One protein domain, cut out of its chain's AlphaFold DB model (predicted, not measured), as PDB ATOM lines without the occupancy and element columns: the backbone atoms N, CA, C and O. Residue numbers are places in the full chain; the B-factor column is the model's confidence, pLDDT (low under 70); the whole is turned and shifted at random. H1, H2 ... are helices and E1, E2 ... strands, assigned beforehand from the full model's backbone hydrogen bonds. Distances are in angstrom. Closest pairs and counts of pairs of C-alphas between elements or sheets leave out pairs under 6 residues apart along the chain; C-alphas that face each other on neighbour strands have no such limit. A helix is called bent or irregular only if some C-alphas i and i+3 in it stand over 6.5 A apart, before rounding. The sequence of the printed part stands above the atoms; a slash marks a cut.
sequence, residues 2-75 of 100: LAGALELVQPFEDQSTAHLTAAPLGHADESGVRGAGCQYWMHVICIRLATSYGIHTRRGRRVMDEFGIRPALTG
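This is residues 2 to 75 of the 100 residues of an uncharacterized protein of Streptomyces iranensis (UniProt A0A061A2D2). A twisted three-strand sheet and the long helix H1 spread as a V from a corner where the last turns of H1 meet one end of the sheet. The first part of H1, residues 2 to 12, sticks out as a kinked arm, while the short helix H2 crosses one face of the sheet and H3 fills in between H2 and the last turns of H1. The printed part has 74 residues, with H1, E1, E2, E3, H2 and H3 in that order; the sheet, E1 - E2 - E3, is antiparallel and the class is mixed. The whole is only just compact, close to loose, with a radius of gyration of the C-alphas of 13.4 A and spans of 36 by 33 by 20 A.

H1, residues 2 to 22, runs 30.2 A from C-alpha 2 at (28.098, -16.885, -14.106), with a kink of 41 degrees near residue 9; it is irregular, but only just, C-alphas 8 and 11 being 6.9 A apart. E1, residues 25 to 35, is 31.5 A long; E2, 38 to 46, 25.7 A; E3, 51 to 56, 16.6 A. H2, residues 61 to 66, is 8.8 A long; H3, 69 to 72, is 5.4 A long and ends at (20.417, -44.228, -17.580).

The strands form a meander, each the antiparallel neighbour of the one before, in two hairpins. N 31 and O 42 of E1 and E2 are 2.9 A apart, and N 43 and O 54 of E2 and E3 2.7 A, within hydrogen-bond range. H2 is on the sheet at a height of 9.3 A, over E2 and across the strands at 80 degrees to E2 on the local plane. H1 only grazes the sheet, with residues 13 to 21. H1 touches H3 with residues 17 to 21 alone, closest at the C-alphas of Thr 21 and Ala 72, 5.4 A. Every O i to N i+4 pair of H2 is within hydrogen-bond range, 13 of 17 in H1; H3 is too short for one.

The C-alphas farthest apart, of Pro 24 and Gly 37, are 38.7 A apart. The printed part has no cut and its five links are tight. Residues 2 to 5 have pLDDT under 70.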
ATOM      1  N   LEU A   2      28.631 -15.539 -14.421       58.69
ATOM      2  CA  LEU A   2      28.098 -16.885 -14.106       58.69
ATOM      3  C   LEU A   2      28.199 -17.918 -15.250       58.69
ATOM      4  O   LEU A   2      28.465 -19.082 -14.980       58.69
ATOM      5  N   ALA A   3      28.057 -17.506 -16.515       58.97
ATOM      6  CA  ALA A   3      28.101 -18.435 -17.654       58.97
ATOM      7  C   ALA A   3      29.461 -19.145 -17.823       58.97
ATOM      8  O   ALA A   3      29.494 -20.347 -18.048       58.97
ATOM      9  N   GLY A   4      30.580 -18.433 -17.636       64.19
ATOM     10  CA  GLY A   4      31.918 -19.033 -17.750       64.19
ATOM     11  C   GLY A   4      32.282 -19.959 -16.585       64.19
ATOM     12  O   GLY A   4      33.102 -20.853 -16.747       64.19
ATOM     13  N   ALA A   5      31.659 -19.782 -15.414       67.00
ATOM     14  CA  ALA A   5      31.843 -20.697 -14.287       67.00
ATOM     15  C   ALA A   5      31.127 -22.039 -14.517       67.00
ATOM     16  O   ALA A   5      31.636 -23.074 -14.099       67.00
ATOM     17  N   LEU A   6      29.981 -22.024 -15.210       73.19
ATOM     18  CA  LEU A   6      29.242 -23.238 -15.563       73.19
ATOM     19  C   LEU A   6      30.035 -24.111 -16.548       73.19
ATOM     20  O   LEU A   6      30.131 -25.319 -16.365       73.19
ATOM     21  N   GLU A   7      30.678 -23.489 -17.537       79.12
ATOM     22  CA  GLU A   7      31.471 -24.195 -18.551       79.12
ATOM     23  C   GLU A   7      32.674 -24.950 -17.956       79.12
ATOM     24  O   GLU A   7      33.038 -26.019 -18.438       79.12
ATOM     25  N   LEU A   8      33.251 -24.450 -16.858       88.31
ATOM     26  CA  LEU A   8      34.345 -25.125 -16.146       88.31
ATOM     27  C   LEU A   8      33.881 -26.339 -15.331       88.31
ATOM     28  O   LEU A   8      34.673 -27.246 -15.079       88.31
ATOM     29  N   VAL A   9      32.621 -26.346 -14.894       89.06
ATOM     30  CA  VAL A   9      32.044 -27.416 -14.067       89.06
ATOM     31  C   VAL A   9      31.454 -28.534 -14.929       89.06
ATOM     32  O   VAL A   9      31.479 -29.692 -14.513       89.06
ATOM     33  N   GLN A  10      31.020 -28.219 -16.152       89.62
ATOM     34  CA  GLN A  10      30.393 -29.171 -17.072       89.62
ATOM     35  C   GLN A  10      31.174 -30.491 -17.241       89.62
ATOM     36  O   GLN A  10      30.570 -31.549 -17.073       89.62
ATOM     37  N   PRO A  11      32.509 -30.500 -17.464       91.69
ATOM     38  CA  PRO A  11      33.240 -31.756 -17.642       91.69
ATOM     39  C   PRO A  11      33.200 -32.657 -16.399       91.69
ATOM     40  O   PRO A  11      33.199 -33.882 -16.510       91.69
ATOM     41  N   PHE A  12      33.160 -32.055 -15.207       90.69
ATOM     42  CA  PHE A  12      33.050 -32.790 -13.950       90.69
ATOM     43  C   PHE A  12      31.641 -33.363 -13.750       90.69
ATOM     44  O   PHE A  12      31.505 -34.503 -13.299       90.69
ATOM     45  N   GLU A  13      30.598 -32.607 -14.096       90.12
ATOM     46  CA  GLU A  13      29.214 -33.090 -14.053       90.12
ATOM     47  C   GLU A  13      28.985 -34.233 -15.042       90.12
ATOM     48  O   GLU A  13      28.392 -35.252 -14.675       90.12
ATOM     49  N   ASP A  14      29.526 -34.117 -16.255       91.19
ATOM     50  CA  ASP A  14      29.450 -35.153 -17.283       91.19
ATOM     51  C   ASP A  14      30.165 -36.432 -16.818       91.19
ATOM     52  O   ASP A  14      29.607 -37.531 -16.889       91.19
ATOM     53  N   GLN A  15      31.376 -36.299 -16.259       92.75
ATOM     54  CA  GLN A  15      32.132 -37.431 -15.720       92.75
ATOM     55  C   GLN A  15      31.419 -38.082 -14.525       92.75
ATOM     56  O   GLN A  15      31.310 -39.308 -14.451       92.75
ATOM     57  N   SER A  16      30.899 -37.276 -13.598       91.94
ATOM     58  CA  SER A  16      30.147 -37.762 -12.436       91.94
ATOM     59  C   SER A  16      28.882 -38.499 -12.864       91.94
ATOM     60  O   SER A  16      28.590 -39.576 -12.342       91.94
ATOM     61  N   THR A  17      28.168 -37.963 -13.856       91.44
ATOM     62  CA  THR A  17      26.979 -38.589 -14.442       91.44
ATOM     63  C   THR A  17      27.331 -39.924 -15.083       91.44
ATOM     64  O   THR A  17      26.695 -40.923 -14.759       91.44
ATOM     65  N   ALA A  18      28.394 -39.988 -15.890       91.94
ATOM     66  CA  ALA A  18      28.847 -41.237 -16.502       91.94
ATOM     67  C   ALA A  18      29.202 -42.312 -15.457       91.94
ATOM     68  O   ALA A  18      28.855 -43.485 -15.618       91.94
ATOM     69  N   HIS A  19      29.857 -41.927 -14.356       92.00
ATOM     70  CA  HIS A  19      30.153 -42.848 -13.256       92.00
ATOM     71  C   HIS A  19      28.895 -43.314 -12.523       92.00
ATOM     72  O   HIS A  19      28.784 -44.500 -12.206       92.00
ATOM     73  N   LEU A  20      27.957 -42.402 -12.259       92.44
ATOM     74  CA  LEU A  20      26.680 -42.715 -11.621       92.44
ATOM     75  C   LEU A  20      25.884 -43.721 -12.454       92.44
ATOM     76  O   LEU A  20      25.424 -44.714 -11.900       92.44
ATOM     77  N   THR A  21      25.767 -43.515 -13.766       91.81
ATOM     78  CA  THR A  21      24.951 -44.361 -14.651       91.81
ATOM     79  C   THR A  21      25.562 -45.739 -14.902       91.81
ATOM     80  O   THR A  21      24.836 -46.725 -15.014       91.81
ATOM     81  N   ALA A  22      26.895 -45.838 -14.941       91.88
ATOM     82  CA  ALA A  22      27.604 -47.103 -15.148       91.88
ATOM     83  C   ALA A  22      27.710 -47.974 -13.879       91.88
ATOM     84  O   ALA A  22      28.201 -49.105 -13.938       91.88
ATOM     85  N   ALA A  23      27.301 -47.464 -12.715       91.88
ATOM     86  CA  ALA A  23      27.456 -48.188 -11.465       91.88
ATOM     87  C   ALA A  23      26.501 -49.396 -11.375       91.88
ATOM     88  O   ALA A  23      25.313 -49.285 -11.679       91.88
ATOM     89  N   PRO A  24      26.972 -50.552 -10.867       91.69
ATOM     90  CA  PRO A  24      26.125 -51.735 -10.703       91.69
ATOM     91  C   PRO A  24      25.105 -51.586  -9.565       91.69
ATOM     92  O   PRO A  24      24.115 -52.320  -9.520       91.69
ATOM     93  N   LEU A  25      25.347 -50.658  -8.637       91.19
ATOM     94  CA  LEU A  25      24.516 -50.400  -7.469       91.19
ATOM     95  C   LEU A  25      24.487 -48.899  -7.181       91.19
ATOM     96  O   LEU A  25      25.538 -48.297  -6.957       91.19
ATOM     97  N   GLY A  26      23.286 -48.335  -7.136       92.00
ATOM     98  CA  GLY A  26      23.029 -46.968  -6.699       92.00
ATOM     99  C   GLY A  26      22.034 -46.936  -5.544       92.00
ATOM    100  O   GLY A  26      21.236 -47.860  -5.369       92.00
ATOM    101  N   HIS A  27      22.061 -45.858  -4.773       92.12
ATOM    102  CA  HIS A  27      21.060 -45.562  -3.755       92.12
ATOM    103  C   HIS A  27      20.313 -44.296  -4.146       92.12
ATOM    104  O   HIS A  27      20.928 -43.354  -4.645       92.12
ATOM    105  N   ALA A  28      19.007 -44.275  -3.913       90.88
ATOM    106  CA  ALA A  28      18.191 -43.086  -4.092       90.88
ATOM    107  C   ALA A  28      17.405 -42.756  -2.827       90.88
ATOM    108  O   ALA A  28      16.976 -43.652  -2.096       90.88
ATOM    109  N   ASP A  29      17.196 -41.461  -2.609       90.88
ATOM    110  CA  ASP A  29      16.326 -40.945  -1.559       90.88
ATOM    111  C   ASP A  29      15.650 -39.632  -1.987       90.88
ATOM    112  O   ASP A  29      16.093 -38.953  -2.918       90.88
ATOM    113  N   GLU A  30      14.560 -39.284  -1.304       90.75
ATOM    114  CA  GLU A  30      13.840 -38.026  -1.481       90.75
ATOM    115  C   GLU A  30      13.577 -37.386  -0.118       90.75
ATOM    116  O   GLU A  30      12.860 -37.945   0.713       90.75
ATOM    117  N   SER A  31      14.084 -36.174   0.084       90.75
ATOM    118  CA  SER A  31      13.904 -35.425   1.328       90.75
ATOM    119  C   SER A  31      13.166 -34.114   1.078       90.75
ATOM    120  O   SER A  31      13.507 -33.339   0.184       90.75
ATOM    121  N   GLY A  32      12.130 -33.847   1.875       92.19
ATOM    122  CA  GLY A  32      11.435 -32.563   1.858       92.19
ATOM    123  C   GLY A  32      12.315 -31.464   2.454       92.19
ATOM    124  O   GLY A  32      12.811 -31.602   3.569       92.19
ATOM    125  N   VAL A  33      12.473 -30.357   1.737       93.31
ATOM    126  CA  VAL A  33      13.246 -29.178   2.157       93.31
ATOM    127  C   VAL A  33      12.359 -27.940   2.121       93.31
ATOM    128  O   VAL A  33      11.529 -27.783   1.227       93.31
ATOM    129  N   ARG A  34      12.500 -27.049   3.107       93.94
ATOM    130  CA  ARG A  34      11.733 -25.794   3.174       93.94
ATOM    131  C   ARG A  34      12.648 -24.605   2.920       93.94
ATOM    132  O   ARG A  34      13.703 -24.501   3.534       93.94
ATOM    133  N   GLY A  35      12.226 -23.707   2.036       89.56
ATOM    134  CA  GLY A  35      12.972 -22.501   1.678       89.56
ATOM    135  C   GLY A  35      12.022 -21.395   1.238       89.56
ATOM    136  O   GLY A  35      11.049 -21.669   0.539       89.56
ATOM    137  N   ALA A  36      12.266 -20.160   1.683       90.81
ATOM    138  CA  ALA A  36      11.439 -18.989   1.358       90.81
ATOM    139  C   ALA A  36       9.918 -19.196   1.576       90.81
ATOM    140  O   ALA A  36       9.096 -18.709   0.810       90.81
ATOM    141  N   GLY A  37       9.531 -19.960   2.606       92.19
ATOM    142  CA  GLY A  37       8.126 -20.273   2.902       92.19
ATOM    143  C   GLY A  37       7.499 -21.377   2.036       92.19
ATOM    144  O   GLY A  37       6.394 -21.821   2.340       92.19
ATOM    145  N   CYS A  38       8.203 -21.883   1.024       91.75
ATOM    146  CA  CYS A  38       7.736 -22.947   0.139       91.75
ATOM    147  C   CYS A  38       8.341 -24.313   0.506       91.75
ATOM    148  O   CYS A  38       9.413 -24.403   1.114       91.75
ATOM    149  N   GLN A  39       7.643 -25.386   0.123       93.69
ATOM    150  CA  GLN A  39       8.161 -26.752   0.179       93.69
ATOM    151  C   GLN A  39       8.786 -27.131  -1.166       93.69
ATOM    152  O   GLN A  39       8.169 -26.985  -2.219       93.69
ATOM    153  N   TYR A  40       9.983 -27.692  -1.089       94.50
ATOM    154  CA  TYR A  40      10.705 -28.326  -2.175       94.50
ATOM    155  C   TYR A  40      11.033 -29.770  -1.787       94.50
ATOM    156  O   TYR A  40      10.905 -30.183  -0.634       94.50
ATOM    157  N   TRP A  41      11.470 -30.537  -2.769       93.06
ATOM    158  CA  TRP A  41      11.920 -31.910  -2.645       93.06
ATOM    159  C   TRP A  41      13.328 -31.989  -3.209       93.06
ATOM    160  O   TRP A  41      13.562 -31.623  -4.361       93.06
ATOM    161  N   MET A  42      14.259 -32.431  -2.375       93.06
ATOM    162  CA  MET A  42      15.610 -32.780  -2.772       93.06
ATOM    163  C   MET A  42      15.629 -34.260  -3.141       93.06
ATOM    164  O   MET A  42      15.267 -35.117  -2.338       93.06
ATOM    165  N   HIS A  43      16.053 -34.530  -4.363       92.31
ATOM    166  CA  HIS A  43      16.242 -35.843  -4.952       92.31
ATOM    167  C   HIS A  43      17.726 -36.175  -4.887       92.31
ATOM    168  O   HIS A  43      18.553 -35.365  -5.307       92.31
ATOM    169  N   VAL A  44      18.058 -37.347  -4.356       92.50
ATOM    170  CA  VAL A  44      19.440 -37.807  -4.213       92.50
ATOM    171  C   VAL A  44      19.609 -39.108  -4.976       92.50
ATOM    172  O   VAL A  44      18.795 -40.017  -4.820       92.50
ATOM    173  N   ILE A  45      20.682 -39.212  -5.761       92.31
ATOM    174  CA  ILE A  45      21.186 -40.487  -6.284       92.31
ATOM    175  C   ILE A  45      22.675 -40.555  -5.987       92.31
ATOM    176  O   ILE A  45      23.425 -39.663  -6.378       92.31
ATOM    177  N   CYS A  46      23.115 -41.611  -5.312       93.19
ATOM    178  CA  CYS A  46      24.520 -41.789  -4.989       93.19
ATOM    179  C   CYS A  46      25.028 -43.198  -5.269       93.19
ATOM    180  O   CYS A  46      24.314 -44.200  -5.219       93.19
ATOM    181  N   ILE A  47      26.323 -43.242  -5.534       92.50
ATOM    182  CA  ILE A  47      27.155 -44.434  -5.595       92.50
ATOM    183  C   ILE A  47      28.312 -44.226  -4.616       92.50
ATOM    184  O   ILE A  47      28.458 -43.165  -4.013       92.50
ATOM    185  N   ARG A  48      29.200 -45.212  -4.487       90.31
ATOM    186  CA  ARG A  48      30.332 -45.134  -3.548       90.31
ATOM    187  C   ARG A  48      31.223 -43.891  -3.717       90.31
ATOM    188  O   ARG A  48      31.831 -43.466  -2.745       90.31
ATOM    189  N   LEU A  49      31.345 -43.364  -4.937       89.31
ATOM    190  CA  LEU A  49      32.304 -42.305  -5.280       89.31
ATOM    191  C   LEU A  49      31.660 -40.979  -5.707       89.31
ATOM    192  O   LEU A  49      32.375 -39.994  -5.845       89.31
ATOM    193  N   ALA A  50      30.349 -40.947  -5.940       91.94
ATOM    194  CA  ALA A  50      29.670 -39.776  -6.480       91.94
ATOM    195  C   ALA A  50      28.238 -39.683  -5.955       91.94
ATOM    196  O   ALA A  50      27.566 -40.701  -5.782       91.94
ATOM    197  N   THR A  51      27.776 -38.452  -5.758       93.31
ATOM    198  CA  THR A  51      26.409 -38.136  -5.345       93.31
ATOM    199  C   THR A  51      25.887 -37.000  -6.204       93.31
ATOM    200  O   THR A  51      26.542 -35.970  -6.332       93.31
ATOM    201  N   SER A  52      24.696 -37.187  -6.760       92.62
ATOM    202  CA  SER A  52      23.941 -36.151  -7.448       92.62
ATOM    203  C   SER A  52      22.781 -35.675  -6.581       92.62
ATOM    204  O   SER A  52      22.088 -36.485  -5.954       92.62
ATOM    205  N   TYR A  53      22.580 -34.358  -6.572       92.81
ATOM    206  CA  TYR A  53      21.483 -33.678  -5.897       92.81
ATOM    207  C   TYR A  53      20.658 -32.901  -6.920       92.81
ATOM    208  O   TYR A  53      21.202 -32.110  -7.685       92.81
ATOM    209  N   GLY A  54      19.340 -33.065  -6.883       91.12
ATOM    210  CA  GLY A  54      18.400 -32.274  -7.674       91.12
ATOM    211  C   GLY A  54      17.301 -31.699  -6.792       91.12
ATOM    212  O   GLY A  54      16.743 -32.414  -5.967       91.12
ATOM    213  N   ILE A  55      16.963 -30.416  -6.939       92.62
ATOM    214  CA  ILE A  55      15.850 -29.800  -6.201       92.62
ATOM    215  C   ILE A  55      14.659 -29.568  -7.126       92.62
ATOM    216  O   ILE A  55      14.809 -29.077  -8.241       92.62
ATOM    217  N   HIS A  56      13.460 -29.913  -6.664       92.38
ATOM    218  CA  HIS A  56      12.232 -29.703  -7.422       92.38
ATOM    219  C   HIS A  56      11.059 -29.383  -6.493       92.38
ATOM    220  O   HIS A  56      10.996 -29.826  -5.355       92.38
ATOM    221  N   THR A  57      10.048 -28.674  -6.984       92.50
ATOM    222  CA  THR A  57       8.786 -28.409  -6.260       92.50
ATOM    223  C   THR A  57       7.903 -29.646  -6.051       92.50
ATOM    224  O   THR A  57       6.871 -29.575  -5.390       92.50
ATOM    225  N   ARG A  58       8.269 -30.794  -6.628       90.44
ATOM    226  CA  ARG A  58       7.444 -32.000  -6.696       90.44
ATOM    227  C   ARG A  58       8.283 -33.209  -6.321       90.44
ATOM    228  O   ARG A  58       9.475 -33.269  -6.620       90.44
ATOM    229  N   ARG A  59       7.614 -34.169  -5.698       89.88
ATOM    230  CA  ARG A  59       8.145 -35.482  -5.358       89.88
ATOM    231  C   ARG A  59       7.846 -36.486  -6.469       89.88
ATOM    232  O   ARG A  59       6.830 -36.363  -7.153       89.88
ATOM    233  N   GLY A  60       8.652 -37.532  -6.561       86.31
ATOM    234  CA  GLY A  60       8.283 -38.807  -7.147       86.31
ATOM    235  C   GLY A  60       9.088 -39.180  -8.381       86.31
ATOM    236  O   GLY A  60       9.812 -38.371  -8.960       86.31
ATOM    237  N   ARG A  61       8.894 -40.431  -8.821       83.12
ATOM    238  CA  ARG A  61       9.630 -41.071  -9.924       83.12
ATOM    239  C   ARG A  61       9.809 -40.194 -11.150       83.12
ATOM    240  O   ARG A  61      10.920 -40.066 -11.640       83.12
ATOM    241  N   ARG A  62       8.710 -39.626 -11.647       85.81
ATOM    242  CA  ARG A  62       8.710 -38.857 -12.893       85.81
ATOM    243  C   ARG A  62       9.662 -37.667 -12.814       85.81
ATOM    244  O   ARG A  62      10.403 -37.427 -13.749       85.81
ATOM    245  N   VAL A  63       9.657 -36.974 -11.681       87.56
ATOM    246  CA  VAL A  63      10.527 -35.820 -11.439       87.56
ATOM    247  C   VAL A  63      11.978 -36.269 -11.294       87.56
ATOM    248  O   VAL A  63      12.875 -35.653 -11.850       87.56
ATOM    249  N   MET A  64      12.214 -37.386 -10.603       86.88
ATOM    250  CA  MET A  64      13.551 -37.969 -10.496       86.88
ATOM    251  C   MET A  64      14.119 -38.392 -11.866       86.88
ATOM    252  O   MET A  64      15.321 -38.282 -12.096       86.88
ATOM    253  N   ASP A  65      13.263 -38.847 -12.785       88.12
ATOM    254  CA  ASP A  65      13.643 -39.200 -14.159       88.12
ATOM    255  C   ASP A  65      13.997 -38.001 -15.027       88.12
ATOM    256  O   ASP A  65      14.840 -38.129 -15.910       88.12
ATOM    257  N   GLU A  66      13.393 -36.842 -14.763       89.50
ATOM    258  CA  GLU A  66      13.697 -35.597 -15.475       89.50
ATOM    259  C   GLU A  66      15.164 -35.163 -15.263       89.50
ATOM    260  O   GLU A  66      15.722 -34.497 -16.129       89.50
ATOM    261  N   PHE A  67      15.831 -35.612 -14.186       84.56
ATOM    262  CA  PHE A  67      17.277 -35.413 -13.980       84.56
ATOM    263  C   PHE A  67      18.170 -36.350 -14.816       84.56
ATOM    264  O   PHE A  67      19.389 -36.224 -14.779       84.56
ATOM    265  N   GLY A  68      17.609 -37.327 -15.536       84.81
ATOM    266  CA  GLY A  68      18.330 -38.161 -16.507       84.81
ATOM    267  C   GLY A  68      19.245 -39.256 -15.938       84.81
ATOM    268  O   GLY A  68      19.545 -40.214 -16.644       84.81
ATOM    269  N   ILE A  69      19.633 -39.192 -14.661       86.12
ATOM    270  CA  ILE A  69      20.561 -40.166 -14.053       86.12
ATOM    271  C   ILE A  69      19.888 -41.518 -13.819       86.12
ATOM    272  O   ILE A  69      20.453 -42.562 -14.136       86.12
ATOM    273  N   ARG A  70      18.669 -41.517 -13.266       85.44
ATOM    274  CA  ARG A  70      17.961 -42.758 -12.940       85.44
ATOM    275  C   ARG A  70      17.658 -43.583 -14.195       85.44
ATOM    276  O   ARG A  70      18.053 -44.738 -14.192       85.44
ATOM    277  N   PRO A  71      17.039 -43.047 -15.267       85.62
ATOM    278  CA  PRO A  71      16.754 -43.825 -16.478       85.62
ATOM    279  C   PRO A  71      17.993 -44.412 -17.165       85.62
ATOM    280  O   PRO A  71      17.872 -45.403 -17.875       85.62
ATOM    281  N   ALA A  72      19.159 -43.789 -16.984       86.44
ATOM    282  CA  ALA A  72      20.417 -44.228 -17.580       86.44
ATOM    283  C   ALA A  72      21.219 -45.190 -16.684       86.44
ATOM    284  O   ALA A  72      22.214 -45.755 -17.136       86.44
ATOM    285  N   LEU A  73      20.812 -45.389 -15.424       86.00
ATOM    286  CA  LEU A  73      21.456 -46.334 -14.518       86.00
ATOM    287  C   LEU A  73      21.211 -47.769 -14.998       86.00
ATOM    288  O   LEU A  73      20.072 -48.214 -15.055       86.00
ATOM    289  N   THR A  74      22.272 -48.526 -15.266       83.19
ATOM    290  CA  THR A  74      22.156 -49.927 -15.722       83.19
ATOM    291  C   THR A  74      22.125 -50.950 -14.577       83.19
ATOM    292  O   THR A  74      22.053 -52.160 -14.803       83.19
ATOM    293  N   GLY A  75      22.280 -50.477 -13.340       86.56
ATOM    294  CA  GLY A  75      22.427 -51.287 -12.136       86.56
ATOM    295  C   GLY A  75      21.139 -51.502 -11.338       86.56
ATOM    296  O   GLY A  75      20.016 -51.290 -11.793       86.56
TER     297      GLY A  75